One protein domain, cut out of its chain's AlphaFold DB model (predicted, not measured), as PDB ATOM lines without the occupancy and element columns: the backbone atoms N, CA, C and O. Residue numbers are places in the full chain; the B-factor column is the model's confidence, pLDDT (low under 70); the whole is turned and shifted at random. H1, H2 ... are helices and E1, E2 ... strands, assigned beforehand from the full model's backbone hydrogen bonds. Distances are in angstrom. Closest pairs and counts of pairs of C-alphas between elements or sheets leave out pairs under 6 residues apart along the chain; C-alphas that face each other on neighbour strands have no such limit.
ATOM      1  N   TYR A 129     121.208 289.136 202.985       91.12
ATOM      2  CA  TYR A 129     122.091 289.354 204.134       91.12
ATOM      3  C   TYR A 129     122.145 288.124 205.041       91.12
ATOM      4  O   TYR A 129     121.174 287.377 205.115       91.12
ATOM      5  N   PHE A 130     123.254 287.914 205.745       91.25
ATOM      6  CA  PHE A 130     123.396 286.857 206.750       91.25
ATOM      7  C   PHE A 130     124.364 287.277 207.862       91.25
ATOM      8  O   PHE A 130     125.157 288.207 207.695       91.25
ATOM      9  N   VAL A 131     124.263 286.617 209.018       88.94
ATOM     10  CA  VAL A 131     125.001 286.977 210.236       88.94
ATOM     11  C   VAL A 131     126.013 285.887 210.576       88.94
ATOM     12  O   VAL A 131     125.648 284.761 210.912       88.94
ATOM     13  N   VAL A 132     127.294 286.251 210.557       87.69
ATOM     14  CA  VAL A 132     128.393 285.418 211.061       87.69
ATOM     15  C   VAL A 132     128.945 286.133 212.289       87.69
ATOM     16  O   VAL A 132     129.869 286.937 212.191       87.69
ATOM     17  N   PHE A 133     128.278 285.907 213.425       82.69
ATOM     18  CA  PHE A 133     128.376 286.733 214.632       82.69
ATOM     19  C   PHE A 133     129.831 287.077 215.028       82.69
ATOM     20  O   PHE A 133     130.642 286.157 215.160       82.69
ATOM     21  N   PRO A 134     130.166 288.364 215.274       80.62
ATOM     22  CA  PRO A 134     129.277 289.537 215.295       80.62
ATOM     23  C   PRO A 134     128.994 290.172 213.918       80.62
ATOM     24  O   PRO A 134     128.123 291.032 213.815       80.62
ATOM     25  N   CYS A 135     129.722 289.790 212.868       87.94
ATOM     26  CA  CYS A 135     129.714 290.468 211.572       87.94
ATOM     27  C   CYS A 135     128.462 290.199 210.724       87.94
ATOM     28  O   CYS A 135     127.880 289.109 210.741       87.94
ATOM     29  N   ILE A 136     128.114 291.185 209.890       90.38
ATOM     30  CA  ILE A 136     127.069 291.073 208.866       90.38
ATOM     31  C   ILE A 136     127.706 290.978 207.481       90.38
ATOM     32  O   ILE A 136     128.581 291.764 207.110       90.38
ATOM     33  N   TYR A 137     127.208 290.027 206.701       90.81
ATOM     34  CA  TYR A 137     127.605 289.791 205.323       90.81
ATOM     35  C   TYR A 137     126.411 289.929 204.381       90.81
ATOM     36  O   TYR A 137     125.254 289.786 204.778       90.81
ATOM     37  N   ALA A 138     126.705 290.195 203.113       90.69
ATOM     38  CA  ALA A 138     125.755 290.171 202.013       90.69
ATOM     39  C   ALA A 138     126.261 289.245 200.903       90.69
ATOM     40  O   ALA A 138     127.458 289.222 200.621       90.69
ATOM     41  N   ILE A 139     125.350 288.531 200.248       88.81
ATOM     42  CA  ILE A 139     125.592 287.761 199.025       88.81
ATOM     43  C   ILE A 139     124.648 288.256 197.922       88.81
ATOM     44  O   ILE A 139     123.473 288.530 198.181       88.81
ATOM     45  N   ASP A 140     125.160 288.422 196.704       86.44
ATOM     46  CA  ASP A 140     124.368 288.798 195.524       86.44
ATOM     47  C   ASP A 140     124.033 287.593 194.624       86.44
ATOM     48  O   ASP A 140     124.412 286.450 194.892       86.44
ATOM     49  N   SER A 141     123.295 287.843 193.539       80.94
ATOM     50  CA  SER A 141     122.956 286.826 192.534       80.94
ATOM     51  C   SER A 141     124.155 286.274 191.759       80.94
ATOM     52  O   SER A 141     124.045 285.192 191.188       80.94
ATOM     53  N   GLU A 142     125.297 286.965 191.763       81.38
ATOM     54  CA  GLU A 142     126.555 286.483 191.178       81.38
ATOM     55  C   GLU A 142     127.362 285.633 192.176       81.38
ATOM     56  O   GLU A 142     128.491 285.235 191.896       81.38
ATOM     57  N   ARG A 143     126.780 285.313 193.343       82.31
ATOM     58  CA  ARG A 143     127.419 284.577 194.443       82.31
ATOM     59  C   ARG A 143     128.693 285.271 194.950       82.31
ATOM     60  O   ARG A 143     129.604 284.602 195.439       82.31
ATOM     61  N   ILE A 144     128.780 286.598 194.847       85.00
ATOM     62  CA  ILE A 144     129.873 287.383 195.428       85.00
ATOM     63  C   ILE A 144     129.482 287.763 196.858       85.00
ATOM     64  O   ILE A 144     128.387 288.273 197.100       85.00
ATOM     65  N   ILE A 145     130.384 287.514 197.812       88.12
ATOM     66  CA  ILE A 145     130.203 287.908 199.214       88.12
ATOM     67  C   ILE A 145     130.871 289.253 199.491       88.12
ATOM     68  O   ILE A 145     132.012 289.505 199.088       88.12
ATOM     69  N   TYR A 146     130.166 290.078 200.258       88.69
ATOM     70  CA  TYR A 146     130.620 291.355 200.788       88.69
ATOM     71  C   TYR A 146     130.450 291.370 202.308       88.69
ATOM     72  O   TYR A 146     129.421 290.917 202.811       88.69
ATOM     73  N   ARG A 147     131.412 291.929 203.042       88.88
ATOM     74  CA  ARG A 147     131.225 292.328 204.442       88.88
ATOM     75  C   ARG A 147     130.583 293.715 204.460       88.88
ATOM     76  O   ARG A 147     130.988 294.581 203.685       88.88
ATOM     77  N   VAL A 148     129.594 293.920 205.324       89.88
ATOM     78  CA  VAL A 148     128.990 295.240 205.550       89.88
ATOM     79  C   VAL A 148     129.773 295.956 206.653       89.88
ATOM     80  O   VAL A 148     130.046 295.346 207.687       89.88
ATOM     81  N   ASP A 149     130.150 297.218 206.433       86.50
ATOM     82  CA  ASP A 149     130.743 298.073 207.474       86.50
ATOM     83  C   ASP A 149     129.697 298.961 208.176       86.50
ATOM     84  O   ASP A 149     128.544 299.080 207.755       86.50
ATOM     85  N   GLU A 150     130.112 299.600 209.266       84.88
ATOM     86  CA  GLU A 150     129.323 300.548 210.062       84.88
ATOM     87  C   GLU A 150     128.825 301.776 209.285       84.88
ATOM     88  O   GLU A 150     127.848 302.415 209.679       84.88
ATOM     89  N   ASN A 151     129.457 302.075 208.150       83.88
ATOM     90  CA  ASN A 151     129.122 303.163 207.240       83.88
ATOM     91  C   ASN A 151     128.205 302.711 206.077       83.88
ATOM     92  O   ASN A 151     127.867 303.520 205.211       83.88
ATOM     93  N   PHE A 152     127.736 301.454 206.098       85.62
ATOM     94  CA  PHE A 152     126.915 300.784 205.080       85.62
ATOM     95  C   PHE A 152     127.619 300.459 203.749       85.62
ATOM     96  O   PHE A 152     126.932 300.119 202.781       85.62
ATOM     97  N   HIS A 153     128.950 300.517 203.665       85.00
ATOM     98  CA  HIS A 153     129.669 300.046 202.479       85.00
ATOM     99  C   HIS A 153     129.725 298.511 202.435       85.00
ATOM    100  O   HIS A 153     129.758 297.830 203.463       85.00
ATOM    101  N   HIS A 154     129.793 297.963 201.221       87.62
ATOM    102  CA  HIS A 154     129.903 296.527 200.957       87.62
ATOM    103  C   HIS A 154     131.318 296.187 200.476       87.62
ATOM    104  O   HIS A 154     131.609 296.250 199.282       87.62
ATOM    105  N   HIS A 155     132.200 295.801 201.398       84.62
ATOM    106  CA  HIS A 155     133.586 295.427 201.100       84.62
ATOM    107  C   HIS A 155     133.646 294.009 200.536       84.62
ATOM    108  O   HIS A 155     133.276 293.053 201.217       84.62
ATOM    109  N   ARG A 156     134.091 293.856 199.284       84.06
ATOM    110  CA  ARG A 156     134.130 292.563 198.582       84.06
ATOM    111  C   ARG A 156     135.137 291.608 199.238       84.06
ATOM    112  O   ARG A 156     136.317 291.919 199.322       84.06
ATOM    113  N   VAL A 157     134.668 290.430 199.652       82.94
ATOM    114  CA  VAL A 157     135.458 289.430 200.399       82.94
ATOM    115  C   VAL A 157     136.124 288.424 199.461       82.94
ATOM    116  O   VAL A 157     137.270 288.041 199.669       82.94
ATOM    117  N   ALA A 158     135.417 288.007 198.407       74.69
ATOM    118  CA  ALA A 158     135.916 287.069 197.407       74.69
ATOM    119  C   ALA A 158     136.154 287.785 196.071       74.69
ATOM    120  O   ALA A 158     135.222 288.346 195.490       74.69
ATOM    121  N   ALA A 159     137.389 287.740 195.557       67.19
ATOM    122  CA  ALA A 159     137.783 288.389 194.299       67.19
ATOM    123  C   ALA A 159     137.111 287.793 193.041       67.19
ATOM    124  O   ALA A 159     137.137 288.409 191.977       67.19
ATOM    125  N   GLN A 160     136.479 286.622 193.163       76.12
ATOM    126  CA  GLN A 160     135.726 285.932 192.112       76.12
ATOM    127  C   GLN A 160     134.375 285.421 192.662       76.12
ATOM    128  O   GLN A 160     134.248 285.258 193.877       76.12
ATOM    129  N   PRO A 161     133.366 285.180 191.799       79.69
ATOM    130  CA  PRO A 161     132.141 284.451 192.140       79.69
ATOM    131  C   PRO A 161     132.397 283.110 192.842       79.69
ATOM    132  O   PRO A 161     133.251 282.331 192.403       79.69
ATOM    133  N   LEU A 162     131.629 282.809 193.894       81.94
ATOM    134  CA  LEU A 162     131.735 281.530 194.599       81.94
ATOM    135  C   LEU A 162     131.271 280.362 193.725       81.94
ATOM    136  O   LEU A 162     130.121 280.309 193.276       81.94
ATOM    137  N   GLN A 163     132.162 279.392 193.545       80.75
ATOM    138  CA  GLN A 163     131.871 278.168 192.810       80.75
ATOM    139  C   GLN A 163     130.970 277.227 193.635       80.75
ATOM    140  O   GLN A 163     131.124 277.153 194.860       80.75
ATOM    141  N   PRO A 164     130.030 276.494 193.003       81.56
ATOM    142  CA  PRO A 164     129.203 275.509 193.696       81.56
ATOM    143  C   PRO A 164     130.048 274.465 194.435       81.56
ATOM    144  O   PRO A 164     131.119 274.077 193.965       81.56
ATOM    145  N   CYS A 165     129.562 274.010 195.590       80.25
ATOM    146  CA  CYS A 165     130.162 272.974 196.440       80.25
ATOM    147  C   CYS A 165     131.623 273.225 196.874       80.25
ATOM    148  O   CYS A 165     132.241 272.347 197.470       80.25
ATOM    149  N   THR A 166     132.173 274.417 196.623       84.44
ATOM    150  CA  THR A 166     133.540 274.785 197.002       84.44
ATOM    151  C   THR A 166     133.523 275.430 198.391       84.44
ATOM    152  O   THR A 166     132.854 276.454 198.561       84.44
ATOM    153  N   PRO A 167     134.208 274.856 199.398       84.69
ATOM    154  CA  PRO A 167     134.223 275.409 200.744       84.69
ATOM    155  C   PRO A 167     135.123 276.649 200.844       84.69
ATOM    156  O   PRO A 167     136.220 276.689 200.288       84.69
ATOM    157  N   PHE A 168     134.677 277.643 201.606       86.19
ATOM    158  CA  PHE A 168     135.419 278.855 201.953       86.19
ATOM    159  C   PHE A 168     135.177 279.202 203.428       86.19
ATOM    160  O   PHE A 168     134.136 278.866 203.983       86.19
ATOM    161  N   ASN A 169     136.122 279.873 204.088       83.44
ATOM    162  CA  ASN A 169     136.023 280.150 205.526       83.44
ATOM    163  C   ASN A 169     135.610 281.601 205.812       83.44
ATOM    164  O   ASN A 169     136.227 282.534 205.302       83.44
ATOM    165  N   LEU A 170     134.626 281.786 206.698       82.38
ATOM    166  CA  LEU A 170     134.294 283.064 207.336       82.38
ATOM    167  C   LEU A 170     134.379 282.883 208.859       82.38
ATOM    168  O   LEU A 170     133.706 282.022 209.422       82.38
ATOM    169  N   HIS A 171     135.231 283.665 209.528       71.00
ATOM    170  CA  HIS A 171     135.420 283.668 210.991       71.00
ATOM    171  C   HIS A 171     135.679 282.292 211.660       71.00
ATOM    172  O   HIS A 171     135.399 282.108 212.844       71.00
ATOM    173  N   GLY A 172     136.249 281.324 210.927       71.81
ATOM    174  CA  GLY A 172     136.520 279.954 211.409       71.81
ATOM    175  C   GLY A 172     135.387 278.946 211.159       71.81
ATOM    176  O   GLY A 172     135.536 277.755 211.434       71.81
ATOM    177  N   MET A 173     134.263 279.393 210.594       79.62
ATOM    178  CA  MET A 173     133.221 278.528 210.042       79.62
ATOM    179  C   MET A 173     133.470 278.305 208.546       79.62
ATOM    180  O   MET A 173     133.673 279.264 207.802       79.62
ATOM    181  N   SER A 174     133.405 277.047 208.104       84.31
ATOM    182  CA  SER A 174     133.397 276.705 206.678       84.31
ATOM    183  C   SER A 174     131.986 276.872 206.116       84.31
ATOM    184  O   SER A 174     131.026 276.361 206.697       84.31
ATOM    185  N   TYR A 175     131.876 277.587 205.002       88.75
ATOM    186  CA  TYR A 175     130.669 277.839 204.225       88.75
ATOM    187  C   TYR A 175     130.827 277.263 202.817       88.75
ATOM    188  O   TYR A 175     131.931 277.202 202.284       88.75
ATOM    189  N   CYS A 176     129.723 276.883 202.180       88.88
ATOM    190  CA  CYS A 176     129.677 276.613 200.745       88.88
ATOM    191  C   CYS A 176     128.326 277.057 200.173       88.88
ATOM    192  O   CYS A 176     127.356 277.249 200.910       88.88
ATOM    193  N   VAL A 177     128.258 277.231 198.853       87.69
ATOM    194  CA  VAL A 177     126.979 277.384 198.147       87.69
ATOM    195  C   VAL A 177     126.673 276.066 197.452       87.69
ATOM    196  O   VAL A 177     127.513 275.569 196.701       87.69
ATOM    197  N   ASP A 178     125.500 275.490 197.687       83.62
ATOM    198  CA  ASP A 178     125.137 274.190 197.124       83.62
ATOM    199  C   ASP A 178     124.865 274.249 195.598       83.62
ATOM    200  O   ASP A 178     124.987 275.289 194.926       83.62
ATOM    201  N   SER A 179     124.485 273.102 195.029       79.19
ATOM    202  CA  SER A 179     124.107 272.983 193.615       79.19
ATOM    203  C   SER A 179     122.811 273.726 193.260       79.19
ATOM    204  O   SER A 179     122.607 274.056 192.094       79.19
ATOM    205  N   ARG A 180     121.962 274.049 194.245       78.75
ATOM    206  CA  ARG A 180     120.711 274.811 194.094       78.75
ATOM    207  C   ARG A 180     120.915 276.325 194.236       78.75
ATOM    208  O   ARG A 180     120.033 277.091 193.861       78.75
ATOM    209  N   GLY A 181     122.080 276.765 194.718       74.81
ATOM    210  CA  GLY A 181     122.390 278.175 194.978       74.81
ATOM    211  C   GLY A 181     122.086 278.631 196.407       74.81
ATOM    212  O   GLY A 181     122.048 279.833 196.662       74.81
ATOM    213  N   GLU A 182     121.866 277.701 197.332       84.94
ATOM    214  CA  GLU A 182     121.612 277.988 198.739       84.94
ATOM    215  C   GLU A 182     122.930 278.016 199.524       84.94
ATOM    216  O   GLU A 182     123.785 277.144 199.370       84.94
ATOM    217  N   LEU A 183     123.116 279.045 200.356       88.56
ATOM    218  CA  LEU A 183     124.275 279.158 201.243       88.56
ATOM    219  C   LEU A 183     124.087 278.224 202.447       88.56
ATOM    220  O   LEU A 183     123.021 278.212 203.063       88.56
ATOM    221  N   GLY A 184     125.128 277.479 202.804       87.31
ATOM    222  CA  GLY A 184     125.175 276.653 204.008       87.31
ATOM    223  C   GLY A 184     126.533 276.725 204.699       87.31
ATOM    224  O   GLY A 184     127.523 277.146 204.101       87.31
ATOM    225  N   TYR A 185     126.573 276.310 205.962       86.81
ATOM    226  CA  TYR A 185     127.779 276.188 206.775       86.81
ATOM    227  C   TYR A 185     127.911 274.793 207.378       86.81
ATOM    228  O   TYR A 185     126.926 274.118 207.670       86.81
ATOM    229  N   GLN A 186     129.148 274.362 207.588       82.00
ATOM    230  CA  GLN A 186     129.442 273.029 208.094       82.00
ATOM    231  C   GLN A 186     129.375 272.980 209.632       82.00
ATOM    232  O   GLN A 186     130.016 273.784 210.320       82.00
ATOM    233  N   LEU A 187     128.686 271.980 210.182       71.62
ATOM    234  CA  LEU A 187     128.671 271.613 211.599       71.62
ATOM    235  C   LEU A 187     129.325 270.242 211.795       71.62
ATOM    236  O   LEU A 187     128.654 269.219 211.732       71.62
ATOM    237  N   VAL A 188     130.634 270.235 212.065       63.69
ATOM    238  CA  VAL A 188     131.467 269.033 212.269       63.69
ATOM    239  C   VAL A 188     131.433 268.079 211.062       63.69
ATOM    240  O   VAL A 188     132.343 268.129 210.237       63.69
ATOM    241  N   HIS A 189     130.377 267.276 210.915       61.00
ATOM    242  CA  HIS A 189     130.157 266.341 209.809       61.00
ATOM    243  C   HIS A 189     129.032 266.774 208.847       61.00
ATOM    244  O   HIS A 189     129.073 266.414 207.673       61.00
ATOM    245  N   ASP A 190     128.072 267.582 209.307       74.19
ATOM    246  CA  ASP A 190     126.871 267.957 208.549       74.19
ATOM    247  C   ASP A 190     126.977 269.335 207.882       74.19
ATOM    248  O   ASP A 190     127.797 270.173 208.262       74.19
ATOM    249  N   TRP A 191     126.097 269.604 206.912       81.25
ATOM    250  CA  TRP A 191     125.907 270.929 206.311       81.25
ATOM    251  C   TRP A 191     124.535 271.494 206.683       81.25
ATOM    252  O   TRP A 191     123.502 270.934 206.322       81.25
ATOM    253  N   VAL A 192     124.526 272.630 207.380       83.56
ATOM    254  CA  VAL A 192     123.313 273.345 207.792       83.56
ATOM    255  C   VAL A 192     123.111 274.572 206.911       83.56
ATOM    256  O   VAL A 192     124.039 275.335 206.651       83.56
ATOM    257  N   LYS A 193     121.879 274.764 206.440       85.94
ATOM    258  CA  LYS A 193     121.482 275.907 205.614       85.94
ATOM    259  C   LYS A 193     121.582 277.218 206.398       85.94
ATOM    260  O   LYS A 193     121.150 277.291 207.544       85.94
ATOM    261  N   GLU A 194     122.120 278.256 205.766       89.06
ATOM    262  CA  GLU A 194     122.240 279.581 206.371       89.06
ATOM    263  C   GLU A 194     120.910 280.349 206.341       89.06
ATOM    264  O   GLU A 194     120.157 280.292 205.364       89.06
ATOM    265  N   MET A 195     120.651 281.124 207.396       87.56
ATOM    266  CA  MET A 195     119.513 282.042 207.438       87.56
ATOM    267  C   MET A 195     119.816 283.310 206.633       87.56
ATOM    268  O   MET A 195     120.672 284.116 207.001       87.56
ATOM    269  N   LEU A 196     119.098 283.473 205.519       89.44
ATOM    270  CA  LEU A 196     119.241 284.598 204.596       89.44
ATOM    271  C   LEU A 196     118.099 285.608 204.765       89.44
ATOM    272  O   LEU A 196     116.943 285.314 204.460       89.44
ATOM    273  N   TYR A 197     118.448 286.818 205.182       88.94
ATOM    274  CA  TYR A 197     117.555 287.959 205.362       88.94
ATOM    275  C   TYR A 197     117.433 288.772 204.067       88.94
ATOM    276  O   TYR A 197     118.402 288.919 203.316       88.94
ATOM    277  N   THR A 198     116.253 289.326 203.788       85.44
ATOM    278  CA  THR A 198     116.010 290.144 202.580       85.44
ATOM    279  C   THR A 198     116.342 291.623 202.771       85.44
ATOM    280  O   THR A 198     116.428 292.363 201.795       85.44
ATOM    281  N   ASP A 199     116.556 292.050 204.015       87.06
ATOM    282  CA  ASP A 199     116.857 293.426 204.397       87.06
ATOM    283  C   ASP A 199     117.998 293.459 205.428       87.06
ATOM    284  O   ASP A 199     118.058 292.644 206.351       87.06
ATOM    285  N   LEU A 200     118.891 294.439 205.288       88.06
ATOM    286  CA  LEU A 200     119.983 294.695 206.222       88.06
ATOM    287  C   LEU A 200     119.454 295.048 207.620       88.06
ATOM    288  O   LEU A 200     120.078 294.687 208.616       88.06
ATOM    289  N   GLN A 201     118.287 295.696 207.715       89.69
ATOM    290  CA  GLN A 201     117.669 296.015 209.003       89.69
ATOM    291  C   GLN A 201     117.355 294.746 209.817       89.69
ATOM    292  O   GLN A 201     117.529 294.744 211.032       89.69
ATOM    293  N   GLN A 202     116.952 293.653 209.158       89.19
ATOM    294  CA  GLN A 202     116.692 292.365 209.815       89.19
ATOM    295  C   GLN A 202     117.990 291.748 210.355       89.19
ATOM    296  O   GLN A 202     118.052 291.393 211.528       89.19
ATOM    297  N   ALA A 203     119.053 291.701 209.542       88.69
ATOM    298  CA  ALA A 203     120.358 291.191 209.971       88.69
ATOM    299  C   ALA A 203     120.971 292.025 211.120       88.69
ATOM    300  O   ALA A 203     121.563 291.472 212.045       88.69
ATOM    301  N   LEU A 204     120.771 293.349 211.113       89.50
ATOM    302  CA  LEU A 204     121.153 294.236 212.218       89.50
ATOM    303  C   LEU A 204     120.346 293.957 213.496       89.50
ATOM    304  O   LEU A 204     120.926 293.870 214.578       89.50
ATOM    305  N   PHE A 205     119.025 293.770 213.394       90.38
ATOM    306  CA  PHE A 205     118.204 293.369 214.542       90.38
ATOM    307  C   PHE A 205     118.628 292.017 215.126       90.38
ATOM    308  O   PHE A 205     118.523 291.823 216.335       90.38
ATOM    309  N   GLU A 206     119.150 291.109 214.305       87.31
ATOM    310  CA  GLU A 206     119.626 289.799 214.747       87.31
ATOM    311  C   GLU A 206     120.953 289.870 215.506       87.31
ATOM    312  O   GLU A 206     121.062 289.292 216.588       87.31
ATOM    313  N   VAL A 207     121.927 290.658 215.031       86.69
ATOM    314  CA  VAL A 207     123.149 290.945 215.810       86.69
ATOM    315  C   VAL A 207     122.792 291.629 217.134       86.69
ATOM    316  O   VAL A 207     123.275 291.212 218.188       86.69
ATOM    317  N   LYS A 208     121.883 292.616 217.108       88.44
ATOM    318  CA  LYS A 208     121.366 293.284 218.314       88.44
ATOM    319  C   LYS A 208     120.763 292.272 219.301       88.44
ATOM    320  O   LYS A 208     121.173 292.239 220.459       88.44
ATOM    321  N   ARG A 209     119.842 291.418 218.832       85.69
ATOM    322  CA  ARG A 209     119.175 290.364 219.618       85.69
ATOM    323  C   ARG A 209     120.183 289.401 220.243       85.69
ATOM    324  O   ARG A 209     120.057 289.073 221.421       85.69
ATOM    325  N   CYS A 210     121.200 288.991 219.485       81.81
ATOM    326  CA  CYS A 210     122.269 288.134 219.989       81.81
ATOM    327  C   CYS A 210     123.064 288.802 221.121       81.81
ATOM    328  O   CYS A 210     123.363 288.138 222.107       81.81
ATOM    329  N   ILE A 211     123.393 290.094 221.037       80.94
ATOM    330  CA  ILE A 211     124.170 290.762 222.097       80.94
ATOM    331  C   ILE A 211     123.309 291.014 223.345       80.94
ATOM    332  O   ILE A 211     123.745 290.731 224.465       80.94
ATOM    333  N   GLU A 212     122.082 291.507 223.165       80.06
ATOM    334  CA  GLU A 212     121.181 291.872 224.266       80.06
ATOM    335  C   GLU A 212     120.751 290.644 225.088       80.06
ATOM    336  O   GLU A 212     120.897 290.658 226.311       80.06
ATOM    337  N   ASN A 213     120.368 289.534 224.441       75.25
ATOM    338  CA  ASN A 213     120.040 288.273 225.129       75.25
ATOM    339  C   ASN A 213     121.210 287.713 225.964       75.25
ATOM    340  O   ASN A 213     121.001 286.950 226.909       75.25
ATOM    341  N   ASN A 214     122.447 288.088 225.630       66.12
ATOM    342  CA  ASN A 214     123.653 287.598 226.286       66.12
ATOM    343  C   ASN A 214     124.158 288.483 227.436       66.12
ATOM    344  O   ASN A 214     125.029 288.047 228.188       66.12
ATOM    345  N   ASN A 215     123.589 289.680 227.632       59.84
ATOM    346  CA  ASN A 215     124.031 290.684 228.615       59.84
ATOM    347  C   ASN A 215     125.498 291.154 228.449       59.84
ATOM    348  O   ASN A 215     126.049 291.800 229.339       59.84
TER     349      ASN A 215
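AT A GLANCE: This is residues 129 to 215 of the 351 residues of the protein "C2H2-type domain-containing protein" of Rhizoctonia solani (UniProt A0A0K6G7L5). Two small twisted sheets, each a row of four antiparallel strands, sit next to each other with little contact between them, and a single helix, H1, packs with its first part over the edge of the first sheet at E1 and E2. A long link leads from E4 of the first sheet to E5 of the second, and a shorter one returns from E8 to H1. The printed part has 87 residues with eight named strands and then one named helix; the sheet orders are E1 E2 E3 E4 and E5 E6 E7 E8, and the class is mixed. The whole is compact, with a radius of gyration of the C-alphas of 13.0 A and spans of 37 by 30 by 21 A.

IN THESE COORDINATES: Find C-alpha 129 at (122.091, 289.354, 204.134), where E1 begins, residues 129 to 132. E2 follows at residues 135 to 139, 13.5 A long, then E3 at 145 to 148 and E4 at 154 to 156. Look next at C-alpha 168, (135.419, 278.855, 201.953), for E5, residues 168 to 170. E6, residues 173 to 177, and E7, residues 183 to 187, are each 13.5 A long; E8 is residues 190 to 193. H1 runs 21.6 A over residues 200 to 214, ending at C-alpha 214, (123.653, 287.598, 226.286).

HOW THE PARTS SIT: Each sheet is a meander, each strand the antiparallel neighbour of the one before, and each neighbour pair is a hairpin. In the first, look at N 130 and O 137, 2.9 A, between E1 and E2; N 138 and O 146, 2.8 A, between E2 and E3; and N 147 and O 155, 2.8 A, between E3 and E4. H1 is on one face of this sheet, making two layers, at a height over the sheet of 9.6 A. It lies over E1 and only just over E2, with 3 C-alphas there, and runs along the strands, at 12 degrees to E1 on the local plane. The closest C-alphas of E1 and H1 are those of Tyr 129 and Leu 200, 6.1 A apart. In H1, 10 of 11 O i to N i+4 pairs are within hydrogen-bond range. Between the sheets, the closest C-alphas of E1 and E5 are those of Val 132 and Leu 170, 7.4 A apart, while E4 and E5 are apart. In the second sheet, find N 168 and O 175, 2.9 A, between E5 and E6; N 176 and O 184, 2.9 A, between E6 and E7; and N 185 and O 192, 2.8 A, between E7 and E8. H1 is not on this sheet.

THE WHOLE: The C-alphas of Ser 179 and Asn 215, the two farthest apart, are 39.2 A from each other. The printed part has no cut; the link from E4 to E5, 11 residues, is long. The mean pLDDT of the printed part is 83.3, and it is under 70 at residue 159, residues 188 to 189 and residues 214 to 215.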